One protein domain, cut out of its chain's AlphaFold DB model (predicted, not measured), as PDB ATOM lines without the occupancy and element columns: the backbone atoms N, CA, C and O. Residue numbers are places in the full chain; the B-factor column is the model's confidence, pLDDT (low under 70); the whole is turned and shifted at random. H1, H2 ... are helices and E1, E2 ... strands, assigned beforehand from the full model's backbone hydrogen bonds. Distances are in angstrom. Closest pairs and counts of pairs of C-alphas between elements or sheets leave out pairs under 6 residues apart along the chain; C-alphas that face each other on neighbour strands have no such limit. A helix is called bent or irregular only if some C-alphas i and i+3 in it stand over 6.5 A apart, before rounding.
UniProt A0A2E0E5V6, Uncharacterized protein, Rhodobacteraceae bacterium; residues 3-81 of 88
ATOM      1  N   ILE A   3      38.711  45.942  43.898       96.88
ATOM      2  CA  ILE A   3      38.746  47.406  43.859       96.88
ATOM      3  C   ILE A   3      37.821  47.868  42.723       96.88
ATOM      4  O   ILE A   3      38.166  47.710  41.550       96.88
ATOM      5  N   PRO A   4      36.636  48.425  43.027       96.00
ATOM      6  CA  PRO A   4      35.653  48.780  42.006       96.00
ATOM      7  C   PRO A   4      36.070  49.936  41.097       96.00
ATOM      8  O   PRO A   4      35.564  50.031  39.984       96.00
ATOM      9  N   ARG A   5      36.926  50.838  41.593       96.25
ATOM     10  CA  ARG A   5      37.311  52.072  40.902       96.25
ATOM     11  C   ARG A   5      38.817  52.277  40.975       96.25
ATOM     12  O   ARG A   5      39.340  52.706  42.000       96.25
ATOM     13  N   VAL A   6      39.490  51.986  39.871       97.25
ATOM     14  CA  VAL A   6      40.904  52.285  39.644       97.25
ATOM     15  C   VAL A   6      41.005  53.206  38.432       97.25
ATOM     16  O   VAL A   6      40.380  52.953  37.402       97.25
ATOM     17  N   HIS A   7      41.748  54.303  38.561       96.06
ATOM     18  CA  HIS A   7      41.933  55.237  37.454       96.06
ATOM     19  C   HIS A   7      42.704  54.567  36.307       96.06
ATOM     20  O   HIS A   7      43.590  53.747  36.548       96.06
ATOM     21  N   LYS A   8      42.369  54.906  35.058       94.75
ATOM     22  CA  LYS A   8      42.878  54.211  33.862       94.75
ATOM     23  C   LYS A   8      44.394  54.285  33.683       94.75
ATOM     24  O   LYS A   8      44.980  53.385  33.097       94.75
ATOM     25  N   ASN A   9      45.027  55.332  34.208       94.19
ATOM     26  CA  ASN A   9      46.483  55.491  34.167       94.19
ATOM     27  C   ASN A   9      47.232  54.562  35.142       94.19
ATOM     28  O   ASN A   9      48.457  54.492  35.087       94.19
ATOM     29  N   ILE A  10      46.534  53.861  36.044       95.69
ATOM     30  CA  ILE A  10      47.174  52.976  37.013       95.69
ATOM     31  C   ILE A  10      47.333  51.588  36.397       95.69
ATOM     32  O   ILE A  10      46.367  50.854  36.186       95.69
ATOM     33  N   ASN A  11      48.587  51.222  36.149       94.81
ATOM     34  CA  ASN A  11      48.942  49.929  35.591       94.81
ATOM     35  C   ASN A  11      48.954  48.806  36.650       94.81
ATOM     36  O   ASN A  11      48.950  49.021  37.867       94.81
ATOM     37  N   LYS A  12      49.011  47.561  36.164       96.31
ATOM     38  CA  LYS A  12      49.049  46.350  36.998       96.31
ATOM     39  C   LYS A  12      50.244  46.312  37.957       96.31
ATOM     40  O   LYS A  12      50.121  45.773  39.056       96.31
ATOM     41  N   GLU A  13      51.385  46.871  37.567       96.56
ATOM     42  CA  GLU A  13      52.618  46.854  38.362       96.56
ATOM     43  C   GLU A  13      52.528  47.743  39.600       96.56
ATOM     44  O   GLU A  13      52.912  47.310  40.691       96.56
ATOM     45  N   LYS A  14      51.949  48.946  39.474       96.75
ATOM     46  CA  LYS A  14      51.672  49.834  40.611       96.75
ATOM     47  C   LYS A  14      50.732  49.149  41.598       96.75
ATOM     48  O   LYS A  14      51.028  49.120  42.790       96.75
ATOM     49  N   ILE A  15      49.658  48.519  41.113       97.06
ATOM     50  CA  ILE A  15      48.726  47.756  41.962       97.06
ATOM     51  C   ILE A  15      49.471  46.621  42.676       97.06
ATOM     52  O   ILE A  15      49.417  46.523  43.900       97.06
ATOM     53  N   LYS A  16      50.229  45.798  41.940       96.75
ATOM     54  CA  LYS A  16      51.016  44.693  42.512       96.75
ATOM     55  C   LYS A  16      51.977  45.185  43.592       96.75
ATOM     56  O   LYS A  16      52.054  44.582  44.658       96.75
ATOM     57  N   THR A  17      52.681  46.281  43.330       96.62
ATOM     58  CA  THR A  17      53.635  46.890  44.264       96.62
ATOM     59  C   THR A  17      52.945  47.347  45.543       96.62
ATOM     60  O   THR A  17      53.413  47.029  46.632       96.62
ATOM     61  N   VAL A  18      51.813  48.043  45.427       96.25
ATOM     62  CA  VAL A  18      51.035  48.497  46.585       96.25
ATOM     63  C   VAL A  18      50.570  47.300  47.415       96.25
ATOM     64  O   VAL A  18      50.872  47.229  48.599       96.25
ATOM     65  N   PHE A  19      49.926  46.302  46.808       94.94
ATOM     66  CA  PHE A  19      49.397  45.160  47.564       94.94
ATOM     67  C   PHE A  19      50.478  44.251  48.156       94.94
ATOM     68  O   PHE A  19      50.250  43.660  49.210       94.94
ATOM     69  N   LYS A  20      51.665  44.177  47.541       93.69
ATOM     70  CA  LYS A  20      52.829  43.524  48.153       93.69
ATOM     71  C   LYS A  20      53.305  44.253  49.411       93.69
ATOM     72  O   LYS A  20      53.622  43.589  50.387       93.69
ATOM     73  N   LYS A  21      53.312  45.594  49.423       93.19
ATOM     74  CA  LYS A  21      53.703  46.385  50.608       93.19
ATOM     75  C   LYS A  21      52.771  46.160  51.799       93.19
ATOM     76  O   LYS A  21      53.239  46.079  52.925       93.19
ATOM     77  N   TYR A  22      51.469  46.038  51.546       91.31
ATOM     78  CA  TYR A  22      50.480  45.765  52.595       91.31
ATOM     79  C   TYR A  22      50.514  44.319  53.117       91.31
ATOM     80  O   TYR A  22      50.007  44.055  54.203       91.31
ATOM     81  N   ASN A  23      51.137  43.402  52.371       89.50
ATOM     82  CA  ASN A  23      51.524  42.071  52.833       89.50
ATOM     83  C   ASN A  23      50.386  41.230  53.456       89.50
ATOM     84  O   ASN A  23      50.553  40.614  54.508       89.50
ATOM     85  N   PHE A  24      49.216  41.198  52.805       90.38
ATOM     86  CA  PHE A  24      48.068  40.395  53.263       90.38
ATOM     87  C   PHE A  24      48.243  38.885  53.052       90.38
ATOM     88  O   PHE A  24      47.530  38.091  53.661       90.38
ATOM     89  N   GLY A  25      49.150  38.478  52.166       92.19
ATOM     90  CA  GLY A  25      49.356  37.082  51.802       92.19
ATOM     91  C   GLY A  25      50.053  36.913  50.459       92.19
ATOM     92  O   GLY A  25      50.526  37.884  49.856       92.19
ATOM     93  N   ASP A  26      50.032  35.683  49.958       93.12
ATOM     94  CA  ASP A  26      50.655  35.301  48.696       93.12
ATOM     95  C   ASP A  26      49.804  35.749  47.507       93.12
ATOM     96  O   ASP A  26      48.837  35.093  47.110       93.12
ATOM     97  N   LEU A  27      50.156  36.900  46.933       93.88
ATOM     98  CA  LEU A  27      49.466  37.464  45.775       93.88
ATOM     99  C   LEU A  27      49.642  36.557  44.549       93.88
ATOM    100  O   LEU A  27      50.734  36.455  43.992       93.88
ATOM    101  N   TYR A  28      48.539  35.956  44.103       93.56
ATOM    102  CA  TYR A  28      48.502  35.007  42.992       93.56
ATOM    103  C   TYR A  28      48.253  35.701  41.657       93.56
ATOM    104  O   TYR A  28      49.056  35.625  40.726       93.56
ATOM    105  N   LYS A  29      47.126  36.412  41.556       94.00
ATOM    106  CA  LYS A  29      46.641  36.956  40.287       94.00
ATOM    107  C   LYS A  29      45.987  38.310  40.494       94.00
ATOM    108  O   LYS A  29      45.217  38.512  41.428       94.00
ATOM    109  N   ILE A  30      46.265  39.221  39.567       96.00
ATOM    110  CA  ILE A  30      45.546  40.488  39.425       96.00
ATOM    111  C   ILE A  30      44.866  40.469  38.062       96.00
ATOM    112  O   ILE A  30      45.544  40.304  37.042       96.00
ATOM    113  N   VAL A  31      43.548  40.634  38.068       96.00
ATOM    114  CA  VAL A  31      42.713  40.773  36.872       96.00
ATOM    115  C   VAL A  31      42.212  42.206  36.822       96.00
ATOM    116  O   VAL A  31      41.635  42.691  37.791       96.00
ATOM    117  N   ILE A  32      42.446  42.879  35.703       96.75
ATOM    118  CA  ILE A  32      41.954  44.232  35.448       96.75
ATOM    119  C   ILE A  32      40.870  44.098  34.385       96.75
ATOM    120  O   ILE A  32      41.135  43.583  33.305       96.75
ATOM    121  N   LEU A  33      39.654  44.519  34.718       95.69
ATOM    122  CA  LEU A  33      38.569  44.694  33.766       95.69
ATOM    123  C   LEU A  33      38.485  46.172  33.416       95.69
ATOM    124  O   LEU A  33      38.211  47.013  34.277       95.69
ATOM    125  N   GLU A  34      38.741  46.478  32.155       94.94
ATOM    126  CA  GLU A  34      38.634  47.833  31.640       94.94
ATOM    127  C   GLU A  34      37.164  48.230  31.481       94.94
ATOM    128  O   GLU A  34      36.300  47.411  31.173       94.94
ATOM    129  N   ASN A  35      36.870  49.499  31.742       92.25
ATOM    130  CA  ASN A  35      35.538  50.076  31.568       92.25
ATOM    131  C   ASN A  35      35.677  51.518  31.050       92.25
ATOM    132  O   ASN A  35      36.785  52.040  30.931       92.25
ATOM    133  N   ASN A  36      34.571  52.199  30.761       90.06
ATOM    134  CA  ASN A  36      34.588  53.527  30.145       90.06
ATOM    135  C   ASN A  36      35.215  54.599  31.049       90.06
ATOM    136  O   ASN A  36      35.988  55.423  30.561       90.06
ATOM    137  N   TYR A  37      34.967  54.542  32.360       92.50
ATOM    138  CA  TYR A  37      35.420  55.568  33.310       92.50
ATOM    139  C   TYR A  37      36.545  55.085  34.230       92.50
ATOM    140  O   TYR A  37      37.593  55.718  34.322       92.50
ATOM    141  N   PHE A  38      36.353  53.937  34.883       95.88
ATOM    142  CA  PHE A  38      37.310  53.372  35.832       95.88
ATOM    143  C   PHE A  38      37.493  51.887  35.578       95.88
ATOM    144  O   PHE A  38      36.523  51.170  35.343       95.88
ATOM    145  N   ASN A  39      38.724  51.418  35.716       96.69
ATOM    146  CA  ASN A  39      39.011  49.999  35.691       96.69
ATOM    147  C   ASN A  39      38.519  49.359  36.992       96.69
ATOM    148  O   ASN A  39      38.650  49.929  38.081       96.69
ATOM    149  N   LYS A  40      37.977  48.150  36.879       96.75
ATOM    150  CA  LYS A  40      37.644  47.298  38.016       96.75
ATOM    151  C   LYS A  40      38.741  46.263  38.180       96.75
ATOM    152  O   LYS A  40      39.111  45.597  37.220       96.75
ATOM    153  N   VAL A  41      39.264  46.115  39.389       97.19
ATOM    154  CA  VAL A  41      40.411  45.239  39.642       97.19
ATOM    155  C   VAL A  41      40.041  44.156  40.633       97.19
ATOM    156  O   VAL A  41      39.520  44.439  41.708       97.19
ATOM    157  N   PHE A  42      40.361  42.913  40.294       96.25
ATOM    158  CA  PHE A  42      40.259  41.768  41.186       96.25
ATOM    159  C   PHE A  42      41.644  41.285  41.568       96.25
ATOM    160  O   PHE A  42      42.544  41.182  40.734       96.25
ATOM    161  N   ILE A  43      41.798  40.986  42.851       94.75
ATOM    162  CA  ILE A  43      43.043  40.515  43.437       94.75
ATOM    163  C   ILE A  43      42.748  39.186  44.108       94.75
ATOM    164  O   ILE A  43      41.896  39.095  45.004       94.75
ATOM    165  N   HIS A  44      43.459  38.172  43.638       93.75
ATOM    166  CA  HIS A  44      43.400  36.803  44.110       93.75
ATOM    167  C   HIS A  44      44.692  36.489  44.856       93.75
ATOM    168  O   HIS A  44      45.788  36.820  44.392       93.75
ATOM    169  N   TYR A  45      44.536  35.836  45.998       92.44
ATOM    170  CA  TYR A  45      45.619  35.347  46.838       92.44
ATOM    171  C   TYR A  45      45.571  33.822  46.841       92.44
ATOM    172  O   TYR A  45      44.475  33.266  46.857       92.44
ATOM    173  N   ASN A  46      46.731  33.168  46.825       92.00
ATOM    174  CA  ASN A  46      46.824  31.722  47.046       92.00
ATOM    175  C   ASN A  46      46.576  31.394  48.519       92.00
ATOM    176  O   ASN A  46      45.849  30.465  48.850       92.00
ATOM    177  N   SER A  47      47.178  32.192  49.397       91.06
ATOM    178  CA  SER A  47      47.059  32.088  50.842       91.06
ATOM    179  C   SER A  47      46.954  33.498  51.425       91.06
ATOM    180  O   SER A  47      47.476  34.462  50.856       91.06
ATOM    181  N   LEU A  48      46.259  33.631  52.550       91.06
ATOM    182  CA  LEU A  48      46.268  34.851  53.351       91.06
ATOM    183  C   LEU A  48      47.050  34.588  54.629       91.06
ATOM    184  O   LEU A  48      46.938  33.518  55.227       91.06
ATOM    185  N   TYR A  49      47.846  35.563  55.050       92.31
ATOM    186  CA  TYR A  49      48.670  35.413  56.238       92.31
ATOM    187  C   TYR A  49      47.835  35.490  57.512       92.31
ATOM    188  O   TYR A  49      46.962  36.344  57.666       92.31
ATOM    189  N   ASN A  50      48.172  34.637  58.477       90.19
ATOM    190  CA  ASN A  50      47.523  34.621  59.780       90.19
ATOM    191  C   ASN A  50      48.139  35.662  60.732       90.19
ATOM    192  O   ASN A  50      48.765  35.322  61.733       90.19
ATOM    193  N   ASN A  51      48.008  36.945  60.394       91.38
ATOM    194  CA  ASN A  51      48.455  38.053  61.240       91.38
ATOM    195  C   ASN A  51      47.280  38.962  61.631       91.38
ATOM    196  O   ASN A  51      46.258  39.007  60.946       91.38
ATOM    197  N   LYS A  52      47.428  39.707  62.736       90.44
ATOM    198  CA  LYS A  52      46.347  40.529  63.315       90.44
ATOM    199  C   LYS A  52      45.710  41.489  62.302       90.44
ATOM    200  O   LYS A  52      44.489  41.607  62.265       90.44
ATOM    201  N   ASN A  53      46.519  42.131  61.460       89.00
ATOM    202  CA  ASN A  53      46.037  43.099  60.470       89.00
ATOM    203  C   ASN A  53      45.197  42.427  59.378       89.00
ATOM    204  O   ASN A  53      44.117  42.906  59.039       89.00
ATOM    205  N   THR A  54      45.674  41.298  58.854       91.25
ATOM    206  CA  THR A  54      44.963  40.530  57.824       91.25
ATOM    207  C   THR A  54      43.663  39.965  58.385       91.25
ATOM    208  O   THR A  54      42.630  40.077  57.735       91.25
ATOM    209  N   GLN A  55      43.675  39.457  59.623       92.81
ATOM    210  CA  GLN A  55      42.470  38.961  60.295       92.81
ATOM    211  C   GLN A  55      41.426  40.058  60.529       92.81
ATOM    212  O   GLN A  55      40.237  39.841  60.301       92.81
ATOM    213  N   LEU A  56      41.853  41.262  60.924       93.06
ATOM    214  CA  LEU A  56      40.949  42.404  61.070       93.06
ATOM    215  C   LEU A  56      40.279  42.763  59.737       93.06
ATOM    216  O   LEU A  56      39.066  42.955  59.683       93.06
ATOM    217  N   ILE A  57      41.061  42.822  58.658       92.25
ATOM    218  CA  ILE A  57      40.549  43.113  57.316       92.25
ATOM    219  C   ILE A  57      39.587  42.020  56.854       92.25
ATOM    220  O   ILE A  57      38.515  42.335  56.348       92.25
ATOM    221  N   LEU A  58      39.933  40.749  57.055       91.69
ATOM    222  CA  LEU A  58      39.065  39.620  56.727       91.69
ATOM    223  C   LEU A  58      37.721  39.712  57.446       91.69
ATOM    224  O   LEU A  58      36.686  39.649  56.790       91.69
ATOM    225  N   LYS A  59      37.733  39.989  58.754       94.12
ATOM    226  CA  LYS A  59      36.510  40.204  59.531       94.12
ATOM    227  C   LYS A  59      35.662  41.348  58.964       94.12
ATOM    228  O   LYS A  59      34.458  41.192  58.792       94.12
ATOM    229  N   MET A  60      36.275  42.483  58.623       93.94
ATOM    230  CA  MET A  60      35.550  43.596  57.994       93.94
ATOM    231  C   MET A  60      34.916  43.184  56.663       93.94
ATOM    232  O   MET A  60      33.766  43.522  56.392       93.94
ATOM    233  N   LEU A  61      35.657  42.451  55.832       92.00
ATOM    234  CA  LEU A  61      35.166  41.961  54.548       92.00
ATOM    235  C   LEU A  61      34.011  40.964  54.727       92.00
ATOM    236  O   LEU A  61      33.056  41.011  53.953       92.00
ATOM    237  N   ASP A  62      34.071  40.092  55.737       92.62
ATOM    238  CA  ASP A  62      33.008  39.138  56.079       92.62
ATOM    239  C   ASP A  62      31.728  39.828  56.558       92.62
ATOM    240  O   ASP A  62      30.631  39.387  56.226       92.62
ATOM    241  N   GLU A  63      31.857  40.971  57.233       95.00
ATOM    242  CA  GLU A  63      30.747  41.853  57.616       95.00
ATOM    243  C   GLU A  63      30.230  42.727  56.449       95.00
ATOM    244  O   GLU A  63      29.500  43.693  56.671       95.00
ATOM    245  N   ASN A  64      30.616  42.431  55.200       92.06
ATOM    246  CA  ASN A  64      30.305  43.219  53.998       92.06
ATOM    247  C   ASN A  64      30.772  44.689  54.060       92.06
ATOM    248  O   ASN A  64      30.273  45.542  53.320       92.06
ATOM    249  N   LYS A  65      31.754  45.002  54.913       95.56
ATOM    250  CA  LYS A  65      32.403  46.316  54.956       95.56
ATOM    251  C   LYS A  65      33.542  46.378  53.936       95.56
ATOM    252  O   LYS A  65      33.908  45.399  53.286       95.56
ATOM    253  N   TYR A  66      34.104  47.572  53.788       95.69
ATOM    254  CA  TYR A  66      35.286  47.823  52.972       95.69
ATOM    255  C   TYR A  66      36.399  48.411  53.828       95.69
ATOM    256  O   TYR A  66      36.153  48.962  54.901       95.69
ATOM    257  N   PHE A  67      37.620  48.339  53.317       94.81
ATOM    258  CA  PHE A  67      38.775  49.011  53.901       94.81
ATOM    259  C   PHE A  67      39.510  49.827  52.835       94.81
ATOM    260  O   PHE A  67      39.318  49.615  51.633       94.81
ATOM    261  N   ASN A  68      40.331  50.778  53.278       95.25
ATOM    262  CA  ASN A  68      41.083  51.660  52.393       95.25
ATOM    263  C   ASN A  68      42.543  51.216  52.295       95.25
ATOM    264  O   ASN A  68      43.178  50.910  53.302       95.25
ATOM    265  N   ILE A  69      43.082  51.251  51.080       94.75
ATOM    266  CA  ILE A  69      44.509  51.092  50.798       94.75
ATOM    267  C   ILE A  69      45.024  52.390  50.208       94.75
ATOM    268  O   ILE A  69      44.563  52.810  49.148       94.75
ATOM    269  N   ILE A  70      45.982  53.010  50.883       95.62
ATOM    270  CA  ILE A  70      46.641  54.222  50.413       95.62
ATOM    271  C   ILE A  70      47.699  53.792  49.400       95.62
ATOM    272  O   ILE A  70      48.657  53.098  49.740       95.62
ATOM    273  N   TYR A  71      47.511  54.170  48.138       94.19
ATOM    274  CA  TYR A  71      48.506  53.916  47.092       94.19
ATOM    275  C   TYR A  71      49.418  55.122  46.860       94.19
ATOM    276  O   TYR A  71      50.535  54.946  46.365       94.19
ATOM    277  N   GLU A  72      48.944  56.319  47.213       94.19
ATOM    278  CA  GLU A  72      49.662  57.585  47.108       94.19
ATOM    279  C   GLU A  72      48.908  58.662  47.888       94.19
ATOM    280  O   GLU A  72      47.824  59.033  47.476       94.19
ATOM    281  N   THR A  73      49.425  59.155  49.010       91.88
ATOM    282  CA  THR A  73      48.716  60.147  49.839       91.88
ATOM    283  C   THR A  73      48.370  61.411  49.032       91.88
ATOM    284  O   THR A  73      49.257  61.942  48.369       91.88
ATOM    285  N   PRO A  74      47.123  61.927  49.083       94.81
ATOM    286  CA  PRO A  74      45.997  61.521  49.942       94.81
ATOM    287  C   PRO A  74      45.068  60.449  49.333       94.81
ATOM    288  O   PRO A  74      44.018  60.135  49.891       94.81
ATOM    289  N   TRP A  75      45.423  59.892  48.182       95.25
ATOM    290  CA  TRP A  75      44.626  58.948  47.415       95.25
ATOM    291  C   TRP A  75      44.652  57.522  47.966       95.25
ATOM    292  O   TRP A  75      45.686  56.944  48.320       95.25
ATOM    293  N   PHE A  76      43.472  56.908  47.956       96.94
ATOM    294  CA  PHE A  76      43.271  55.540  48.399       96.94
ATOM    295  C   PHE A  76      42.272  54.795  47.514       96.94
ATOM    296  O   PHE A  76      41.425  55.386  46.842       96.94
ATOM    297  N   TRP A  77      42.356  53.469  47.539       97.31
ATOM    298  CA  TRP A  77      41.373  52.572  46.948       97.31
ATOM    299  C   TRP A  77      40.501  51.945  48.025       97.31
ATOM    300  O   TRP A  77      41.009  51.453  49.032       97.31
ATOM    301  N   LYS A  78      39.192  51.897  47.771       97.06
ATOM    302  CA  LYS A  78      38.254  51.104  48.569       97.06
ATOM    303  C   LYS A  78      38.291  49.653  48.107       97.06
ATOM    304  O   LYS A  78      38.056  49.368  46.930       97.06
ATOM    305  N   CYS A  79      38.558  48.753  49.040       96.62
ATOM    306  CA  CYS A  79      38.679  47.325  48.800       96.62
ATOM    307  C   CYS A  79      37.491  46.587  49.417       96.62
ATOM    308  O   CYS A  79      37.209  46.735  50.604       96.62
ATOM    309  N   TYR A  80      36.816  45.784  48.600       96.44
ATOM    310  CA  TYR A  80      35.602  45.057  48.959       96.44
ATOM    311  C   TYR A  80      35.815  43.551  48.861       96.44
ATOM    312  O   TYR A  80      36.689  43.060  48.123       96.44
ATOM    313  N   LYS A  81      34.960  42.804  49.564       93.81
ATOM    314  CA  LYS A  81      34.888  41.357  49.410       93.81
ATOM    315  C   LYS A  81      34.388  41.058  48.002       93.81
ATOM    316  O   LYS A  81      33.477  41.704  47.490       93.81
TER     317      LYS A  81
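AT A GLANCE: This is residues 3 to 81 of the 88 residues of an uncharacterized protein of Rhodobacteraceae bacterium (UniProt A0A2E0E5V6). Two antiparallel sheets, the larger built on the long, bent hairpin of E2 and E3 and the smaller a hairpin of E4 and E5, come together where E1 meets E5, and H1 packs on the larger sheet, on the side towards E4. H2 sits at one end of the long axis, and the turn from E2 to E3 lies at the other. The 79 printed residues hold two named helices and five named strands, in the order E1, H1, E2, E3, H2, E4, E5; the three-stranded sheet runs E1, E3, E2, and the class is mixed, helices and strands. The whole is compact, with a radius of gyration of the C-alphas of 12.4 A, yet elongated in outline, spanning 36 by 23 by 23 A.

HOW THE PARTS SIT: Start at E1, residues 3 to 6, an edge strand antiparallel to E3, residues 39 to 48; N 3 and O 41 are 2.8 A apart, within hydrogen-bond range. H1, residues 12 to 22, is on this sheet at a height of 6.8 A, in two layers, a helix on one face of a sheet; it runs slantwise at 43 degrees to E3 on the local plane, and is only just over E3, with 3 of its C-alphas. Next comes E2, residues 25 to 33, the other edge strand, which forms a hairpin with E3; look for N 33 and O 40, 2.8 A apart. E1, H1 and E2 make a split strand-helix-strand unit, two strands running the same way with E3 between them, and its crossover is right-handed. H2, residues 52 to 62, is not on that sheet, but only just, with 4 pairs of C-alphas within 10 A. E4, residues 67 to 72, and E5, residues 75 to 79, form an antiparallel hairpin; N 77 and O 69 are 2.8 A apart. The closest C-alphas of H2 and E4 are those of Ile 57 and Phe 67, 7.0 A apart; of H1 and E4, Val 18 and Tyr 71, 6.0 A; of E1 and E5, Ile 3 and Cys 79, 4.9 A. H1 and H2 are apart. In both helices every O i to N i+4 pair is within hydrogen-bond range.

IN THESE COORDINATES: Find C-alpha 3 at (38.746, 47.406, 43.859), where E1 begins. H1 starts at C-alpha 12, (49.049, 46.350, 36.998), and covers 15.7 A. E2 spans 22.4 A and bends by 59 degrees at residue 28; E3 spans 24.4 A and bends by 64 degrees at residue 45. H2 measures 15.2 A and E4 15.4 A. E5 ends at C-alpha 79, (38.679, 47.325, 48.800).

THE WHOLE: The two C-alphas farthest apart, those of Asn 36 and Lys 52, are 37.5 A apart. The printed part has no cut, and its six links are tight. The mean pLDDT of the printed part is 94.2, and no printed residue is under 70.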